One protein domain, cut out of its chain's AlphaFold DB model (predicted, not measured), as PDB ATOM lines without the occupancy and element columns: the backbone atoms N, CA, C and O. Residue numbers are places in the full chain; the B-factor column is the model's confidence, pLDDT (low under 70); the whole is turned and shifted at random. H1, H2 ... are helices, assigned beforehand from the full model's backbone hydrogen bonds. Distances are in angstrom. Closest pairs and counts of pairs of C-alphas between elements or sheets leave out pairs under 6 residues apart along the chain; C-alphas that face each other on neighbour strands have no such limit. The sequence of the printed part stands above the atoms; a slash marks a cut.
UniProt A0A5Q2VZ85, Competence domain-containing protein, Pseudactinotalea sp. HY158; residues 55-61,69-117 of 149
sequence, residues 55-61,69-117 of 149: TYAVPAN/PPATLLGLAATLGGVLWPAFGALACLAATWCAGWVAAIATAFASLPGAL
ATOM      1  N   THR A  55     -51.727 -52.167  11.134       73.38
ATOM      2  CA  THR A  55     -52.723 -51.992  10.054       73.38
ATOM      3  C   THR A  55     -52.097 -51.478   8.762       73.38
ATOM      4  O   THR A  55     -52.493 -51.871   7.666       73.38
ATOM      5  N   TYR A  56     -51.060 -50.652   8.884       70.12
ATOM      6  CA  TYR A  56     -50.334 -50.072   7.758       70.12
ATOM      7  C   TYR A  56     -49.058 -50.842   7.391       70.12
ATOM      8  O   TYR A  56     -48.187 -50.311   6.702       70.12
ATOM      9  N   ALA A  57     -48.928 -52.099   7.820       67.44
ATOM     10  CA  ALA A  57     -47.713 -52.884   7.606       67.44
ATOM     11  C   ALA A  57     -47.373 -53.084   6.122       67.44
ATOM     12  O   ALA A  57     -46.209 -53.005   5.736       67.44
ATOM     13  N   VAL A  58     -48.390 -53.311   5.287       67.88
ATOM     14  CA  VAL A  58     -48.219 -53.525   3.844       67.88
ATOM     15  C   VAL A  58     -47.676 -52.269   3.144       67.88
ATOM     16  O   VAL A  58     -46.617 -52.371   2.522       67.88
ATOM     17  N   PRO A  59     -48.314 -51.081   3.240       70.69
ATOM     18  CA  PRO A  59     -47.781 -49.873   2.608       70.69
ATOM     19  C   PRO A  59     -46.449 -49.417   3.219       70.69
ATOM     20  O   PRO A  59     -45.561 -49.007   2.472       70.69
ATOM     21  N   ALA A  60     -46.264 -49.551   4.538       72.44
ATOM     22  CA  ALA A  60     -44.999 -49.220   5.191       72.44
ATOM     23  C   ALA A  60     -43.846 -50.095   4.668       72.44
ATOM     24  O   ALA A  60     -42.789 -49.575   4.310       72.44
ATOM     25  N   ASN A  61     -44.061 -51.409   4.536       74.69
ATOM     26  CA  ASN A  61     -43.053 -52.315   3.984       74.69
ATOM     27  C   ASN A  61     -42.782 -52.072   2.501       74.69
ATOM     28  O   ASN A  61     -41.643 -52.230   2.071       74.69
ATOM     29  N   PRO A  69     -32.518 -52.916  -0.616       81.00
ATOM     30  CA  PRO A  69     -31.410 -53.359  -1.460       81.00
ATOM     31  C   PRO A  69     -30.170 -52.450  -1.390       81.00
ATOM     32  O   PRO A  69     -29.084 -52.981  -1.139       81.00
ATOM     33  N   PRO A  70     -30.273 -51.108  -1.534       81.81
ATOM     34  CA  PRO A  70     -29.096 -50.250  -1.427       81.81
ATOM     35  C   PRO A  70     -28.494 -50.270  -0.017       81.81
ATOM     36  O   PRO A  70     -27.273 -50.332   0.097       81.81
ATOM     37  N   ALA A  71     -29.307 -50.323   1.046       82.12
ATOM     38  CA  ALA A  71     -28.797 -50.469   2.412       82.12
ATOM     39  C   ALA A  71     -27.962 -51.748   2.588       82.12
ATOM     40  O   ALA A  71     -26.889 -51.710   3.186       82.12
ATOM     41  N   THR A  72     -28.430 -52.870   2.033       83.44
ATOM     42  CA  THR A  72     -27.740 -54.167   2.128       83.44
ATOM     43  C   THR A  72     -26.404 -54.141   1.390       83.44
ATOM     44  O   THR A  72     -25.390 -54.584   1.926       83.44
ATOM     45  N   LEU A  73     -26.387 -53.584   0.176       87.44
ATOM     46  CA  LEU A  73     -25.169 -53.471  -0.627       87.44
ATOM     47  C   LEU A  73     -24.147 -52.530   0.016       87.44
ATOM     48  O   LEU A  73     -22.968 -52.870   0.084       87.44
ATOM     49  N   LEU A  74     -24.591 -51.379   0.525       85.19
ATOM     50  CA  LEU A  74     -23.721 -50.424   1.214       85.19
ATOM     51  C   LEU A  74     -23.179 -50.995   2.526       85.19
ATOM     52  O   LEU A  74     -21.996 -50.832   2.808       85.19
ATOM     53  N   GLY A  75     -23.999 -51.716   3.295       83.25
ATOM     54  CA  GLY A  75     -23.553 -52.413   4.502       83.25
ATOM     55  C   GLY A  75     -22.523 -53.507   4.201       83.25
ATOM     56  O   GLY A  75     -21.517 -53.628   4.903       83.25
ATOM     57  N   LEU A  76     -22.720 -54.269   3.120       87.12
ATOM     58  CA  LEU A  76     -21.753 -55.274   2.671       87.12
ATOM     59  C   LEU A  76     -20.441 -54.627   2.195       87.12
ATOM     60  O   LEU A  76     -19.356 -55.071   2.562       87.12
ATOM     61  N   ALA A  77     -20.529 -53.546   1.422       84.31
ATOM     62  CA  ALA A  77     -19.361 -52.791   0.981       84.31
ATOM     63  C   ALA A  77     -18.603 -52.172   2.166       84.31
ATOM     64  O   ALA A  77     -17.374 -52.209   2.191       84.31
ATOM     65  N   ALA A  78     -19.318 -51.655   3.167       84.69
ATOM     66  CA  ALA A  78     -18.723 -51.098   4.376       84.69
ATOM     67  C   ALA A  78     -17.996 -52.166   5.201       84.69
ATOM     68  O   ALA A  78     -16.875 -51.938   5.649       84.69
ATOM     69  N   THR A  79     -18.608 -53.340   5.369       84.94
ATOM     70  CA  THR A  79     -18.025 -54.451   6.140       84.94
ATOM     71  C   THR A  79     -16.819 -55.075   5.446       84.94
ATOM     72  O   THR A  79     -15.792 -55.258   6.091       84.94
ATOM     73  N   LEU A  80     -16.893 -55.353   4.142       89.00
ATOM     74  CA  LEU A  80     -15.776 -55.946   3.397       89.00
ATOM     75  C   LEU A  80     -14.666 -54.928   3.104       89.00
ATOM     76  O   LEU A  80     -13.484 -55.215   3.288       89.00
ATOM     77  N   GLY A  81     -15.038 -53.725   2.668       83.38
ATOM     78  CA  GLY A  81     -14.094 -52.665   2.321       83.38
ATOM     79  C   GLY A  81     -13.454 -52.006   3.541       83.38
ATOM     80  O   GLY A  81     -12.293 -51.611   3.478       83.38
ATOM     81  N   GLY A  82     -14.168 -51.941   4.668       83.56
ATOM     82  CA  GLY A  82     -13.674 -51.352   5.913       83.56
ATOM     83  C   GLY A  82     -12.513 -52.118   6.553       83.56
ATOM     84  O   GLY A  82     -11.690 -51.498   7.221       83.56
ATOM     85  N   VAL A  83     -12.404 -53.430   6.305       80.81
ATOM     86  CA  VAL A  83     -11.285 -54.261   6.796       80.81
ATOM     87  C   VAL A  83      -9.959 -53.841   6.162       80.81
ATOM     88  O   VAL A  83      -8.933 -53.817   6.835       80.81
ATOM     89  N   LEU A  84      -9.978 -53.501   4.870       84.38
ATOM     90  CA  LEU A  84      -8.785 -53.118   4.111       84.38
ATOM     91  C   LEU A  84      -8.559 -51.602   4.121       84.38
ATOM     92  O   LEU A  84      -7.420 -51.143   4.109       84.38
ATOM     93  N   TRP A  85      -9.642 -50.822   4.147       88.81
ATOM     94  CA  TRP A  85      -9.599 -49.367   4.121       88.81
ATOM     95  C   TRP A  85     -10.691 -48.761   5.021       88.81
ATOM     96  O   TRP A  85     -11.823 -48.528   4.583       88.81
ATOM     97  N   PRO A  86     -10.355 -48.421   6.279       85.06
ATOM     98  CA  PRO A  86     -11.331 -47.943   7.262       85.06
ATOM     99  C   PRO A  86     -12.102 -46.687   6.831       85.06
ATOM    100  O   PRO A  86     -13.300 -46.577   7.085       85.06
ATOM    101  N   ALA A  87     -11.448 -45.753   6.129       85.81
ATOM    102  CA  ALA A  87     -12.090 -44.527   5.649       85.81
ATOM    103  C   ALA A  87     -13.166 -44.802   4.583       85.81
ATOM    104  O   ALA A  87     -14.223 -44.173   4.600       85.81
ATOM    105  N   PHE A  88     -12.937 -45.777   3.697       84.75
ATOM    106  CA  PHE A  88     -13.949 -46.222   2.737       84.75
ATOM    107  C   PHE A  88     -15.141 -46.866   3.453       84.75
ATOM    108  O   PHE A  88     -16.292 -46.532   3.163       84.75
ATOM    109  N   GLY A  89     -14.869 -47.725   4.442       79.88
ATOM    110  CA  GLY A  89     -15.908 -48.334   5.273       79.88
ATOM    111  C   GLY A  89     -16.784 -47.293   5.977       79.88
ATOM    112  O   GLY A  89     -18.009 -47.400   5.952       79.88
ATOM    113  N   ALA A  90     -16.177 -46.240   6.529       82.94
ATOM    114  CA  ALA A  90     -16.900 -45.140   7.166       82.94
ATOM    115  C   ALA A  90     -17.810 -44.385   6.181       82.94
ATOM    116  O   ALA A  90     -18.959 -44.089   6.516       82.94
ATOM    117  N   LEU A  91     -17.338 -44.118   4.960       84.75
ATOM    118  CA  LEU A  91     -18.123 -43.421   3.937       84.75
ATOM    119  C   LEU A  91     -19.322 -44.261   3.460       84.75
ATOM    120  O   LEU A  91     -20.438 -43.752   3.341       84.75
ATOM    121  N   ALA A  92     -19.108 -45.564   3.250       81.12
ATOM    122  CA  ALA A  92     -20.164 -46.511   2.897       81.12
ATOM    123  C   ALA A  92     -21.192 -46.677   4.033       81.12
ATOM    124  O   ALA A  92     -22.397 -46.713   3.773       81.12
ATOM    125  N   CYS A  93     -20.744 -46.688   5.293       82.56
ATOM    126  CA  CYS A  93     -21.628 -46.642   6.458       82.56
ATOM    127  C   CYS A  93     -22.461 -45.357   6.496       82.56
ATOM    128  O   CYS A  93     -23.664 -45.418   6.749       82.56
ATOM    129  N   LEU A  94     -21.863 -44.198   6.206       86.50
ATOM    130  CA  LEU A  94     -22.591 -42.928   6.171       86.50
ATOM    131  C   LEU A  94     -23.735 -42.975   5.144       86.50
ATOM    132  O   LEU A  94     -24.866 -42.596   5.448       86.50
ATOM    133  N   ALA A  95     -23.464 -43.534   3.962       81.56
ATOM    134  CA  ALA A  95     -24.473 -43.747   2.929       81.56
ATOM    135  C   ALA A  95     -25.561 -44.748   3.370       81.56
ATOM    136  O   ALA A  95     -26.750 -44.491   3.179       81.56
ATOM    137  N   ALA A  96     -25.185 -45.852   4.028       80.00
ATOM    138  CA  ALA A  96     -26.143 -46.813   4.583       80.00
ATOM    139  C   ALA A  96     -27.039 -46.186   5.669       80.00
ATOM    140  O   ALA A  96     -28.220 -46.526   5.780       80.00
ATOM    141  N   THR A  97     -26.506 -45.225   6.430       83.25
ATOM    142  CA  THR A  97     -27.246 -44.499   7.475       83.25
ATOM    143  C   THR A  97     -28.396 -43.686   6.882       83.25
ATOM    144  O   THR A  97     -29.459 -43.591   7.489       83.25
ATOM    145  N   TRP A  98     -28.235 -43.160   5.664       88.19
ATOM    146  CA  TRP A  98     -29.306 -42.450   4.963       88.19
ATOM    147  C   TRP A  98     -30.471 -43.385   4.606       88.19
ATOM    148  O   TRP A  98     -31.633 -43.060   4.852       88.19
ATOM    149  N   CYS A  99     -30.169 -44.594   4.120       81.50
ATOM    150  CA  CYS A  99     -31.185 -45.619   3.864       81.50
ATOM    151  C   CYS A  99     -31.890 -46.064   5.155       81.50
ATOM    152  O   CYS A  99     -33.109 -46.231   5.164       81.50
ATOM    153  N   ALA A 100     -31.146 -46.218   6.252       79.06
ATOM    154  CA  ALA A 100     -31.727 -46.515   7.559       79.06
ATOM    155  C   ALA A 100     -32.634 -45.371   8.052       79.06
ATOM    156  O   ALA A 100     -33.730 -45.625   8.553       79.06
ATOM    157  N   GLY A 101     -32.224 -44.116   7.842       82.50
ATOM    158  CA  GLY A 101     -33.012 -42.926   8.158       82.50
ATOM    159  C   GLY A 101     -34.331 -42.861   7.386       82.50
ATOM    160  O   GLY A 101     -35.364 -42.549   7.970       82.50
ATOM    161  N   TRP A 102     -34.332 -43.237   6.104       83.44
ATOM    162  CA  TRP A 102     -35.550 -43.342   5.293       83.44
ATOM    163  C   TRP A 102     -36.552 -44.348   5.873       83.44
ATOM    164  O   TRP A 102     -37.739 -44.054   6.027       83.44
ATOM    165  N   VAL A 103     -36.068 -45.534   6.242       77.62
ATOM    166  CA  VAL A 103     -36.896 -46.597   6.830       77.62
ATOM    167  C   VAL A 103     -37.441 -46.165   8.189       77.62
ATOM    168  O   VAL A 103     -38.623 -46.366   8.464       77.62
ATOM    169  N   ALA A 104     -36.607 -45.523   9.013       79.25
ATOM    170  CA  ALA A 104     -37.020 -44.969  10.295       79.25
ATOM    171  C   ALA A 104     -38.095 -43.886  10.121       79.25
ATOM    172  O   ALA A 104     -39.112 -43.934  10.808       79.25
ATOM    173  N   ALA A 105     -37.925 -42.973   9.159       83.06
ATOM    174  CA  ALA A 105     -38.899 -41.925   8.862       83.06
ATOM    175  C   ALA A 105     -40.260 -42.515   8.467       83.06
ATOM    176  O   ALA A 105     -41.281 -42.134   9.042       83.06
ATOM    177  N   ILE A 106     -40.279 -43.505   7.565       82.38
ATOM    178  CA  ILE A 106     -41.503 -44.227   7.190       82.38
ATOM    179  C   ILE A 106     -42.125 -44.888   8.418       82.38
ATOM    180  O   ILE A 106     -43.306 -44.681   8.688       82.38
ATOM    181  N   ALA A 107     -41.347 -45.648   9.191       75.00
ATOM    182  CA  ALA A 107     -41.855 -46.332  10.376       75.00
ATOM    183  C   ALA A 107     -42.485 -45.345  11.372       75.00
ATOM    184  O   ALA A 107     -43.599 -45.578  11.838       75.00
ATOM    185  N   THR A 108     -41.829 -44.212  11.638       80.44
ATOM    186  CA  THR A 108     -42.361 -43.173  12.531       80.44
ATOM    187  C   THR A 108     -43.604 -42.482  11.974       80.44
ATOM    188  O   THR A 108     -44.541 -42.236  12.728       80.44
ATOM    189  N   ALA A 109     -43.657 -42.218  10.665       82.44
ATOM    190  CA  ALA A 109     -44.808 -41.594  10.019       82.44
ATOM    191  C   ALA A 109     -46.039 -42.511  10.023       82.44
ATOM    192  O   ALA A 109     -47.154 -42.049  10.234       82.44
ATOM    193  N   PHE A 110     -45.854 -43.817   9.820       77.00
ATOM    194  CA  PHE A 110     -46.958 -44.772   9.894       77.00
ATOM    195  C   PHE A 110     -47.361 -45.101  11.333       77.00
ATOM    196  O   PHE A 110     -48.533 -45.369  11.576       77.00
ATOM    197  N   ALA A 111     -46.428 -45.045  12.287       75.25
ATOM    198  CA  ALA A 111     -46.727 -45.232  13.705       75.25
ATOM    199  C   ALA A 111     -47.534 -44.068  14.310       75.25
ATOM    200  O   ALA A 111     -48.266 -44.284  15.272       75.25
ATOM    201  N   SER A 112     -47.428 -42.854  13.756       79.88
ATOM    202  CA  SER A 112     -48.185 -41.682  14.218       79.88
ATOM    203  C   SER A 112     -49.605 -41.588  13.644       79.88
ATOM    204  O   SER A 112     -50.374 -40.722  14.066       79.88
ATOM    205  N   LEU A 113     -49.984 -42.473  12.714       78.38
ATOM    206  CA  LEU A 113     -51.333 -42.508  12.149       78.38
ATOM    207  C   LEU A 113     -52.348 -43.118  13.136       78.38
ATOM    208  O   LEU A 113     -52.043 -44.092  13.833       78.38
ATOM    209  N   PRO A 114     -53.586 -42.594  13.185       73.88
ATOM    210  CA  PRO A 114     -54.627 -43.146  14.042       73.88
ATOM    211  C   PRO A 114     -54.950 -44.587  13.630       73.88
ATOM    212  O   PRO A 114     -55.177 -44.875  12.458       73.88
ATOM    213  N   GLY A 115     -54.971 -45.506  14.598       69.44
ATOM    214  CA  GLY A 115     -55.225 -46.927  14.337       69.44
ATOM    215  C   GLY A 115     -54.031 -47.691  13.757       69.44
ATOM    216  O   GLY A 115     -54.224 -48.793  13.243       69.44
ATOM    217  N   ALA A 116     -52.808 -47.152  13.846       65.19
ATOM    218  CA  ALA A 116     -51.592 -47.825  13.382       65.19
ATOM    219  C   ALA A 116     -51.370 -49.203  14.016       65.19
ATOM    220  O   ALA A 116     -50.853 -50.113  13.365       65.19
ATOM    221  N   LEU A 117     -51.795 -49.361  15.269       70.31
ATOM    222  CA  LEU A 117     -51.755 -50.613  16.009       70.31
ATOM    223  C   LEU A 117     -53.169 -50.944  16.472       70.31
ATOM    224  O   LEU A 117     -53.726 -50.251  17.324       70.31
TER     225      LEU A 117
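This is residues 55 to 61 and 69 to 117 of the 149 residues of the protein "Competence domain-containing protein" of Pseudactinotalea sp. HY158 (UniProt A0A5Q2VZ85). Picture a helical hairpin with unequal legs: the long helix H3 makes the long axis of a rod, and H2 folds back beside it from the end where H3 begins. A short helix, H1, sits near the other end of H3, and a gap in the printed part lies between it and H2. The printed part has 56 residues with three named helices, in the order H1, H2, H3, and no named strand; its class is all helix. The whole is only just loose, close to extended, with a radius of gyration of the C-alphas of 15.1 A and spans of 48 by 15 by 12 A.

Find C-alpha 86 at (-11.331, -47.943, 7.262); from there H3, residues 86 to 111, runs 36.1 A to C-alpha 111 at (-46.727, -45.232, 13.705). H2, residues 69 to 84, begins at C-alpha 69 at (-31.410, -53.359, -1.460) and is 23.3 A long. Look at residues 57 to 61 for H1, 5.9 A long.

Start at H3, which touches H2 with residues 88 to 100 alone; their closest C-alphas, those of Gly 82 and Gly 89, are 3.8 A apart. These two helices form a hairpin, running opposite ways at a shallow tilt of 27 degrees. With residues 106 to 110 alone, H3 only just touches H1, with 3 pairs of C-alphas within 8 A; the closest are those of Ala 60 and Ile 106, at 6.4 A. H1 and H2 are apart. In H1 every O i to N i+4 pair is within hydrogen-bond range, against 10 of 12 in H2 and 21 of 22 in H3.

The two C-alphas farthest apart, those of Leu 84 and Gly 115, are 48.0 A apart. Residues 62 to 68 are not printed, and C-alphas 61 and 69 stand 12.9 A apart across this cut, on the link from H1 to H2. The link from H2 to H3 is tight, with 1 residue. In the B-factor column, pLDDT is under 70 at residues 57 to 58 and 115 to 116, and the mean of the printed part is 80.3.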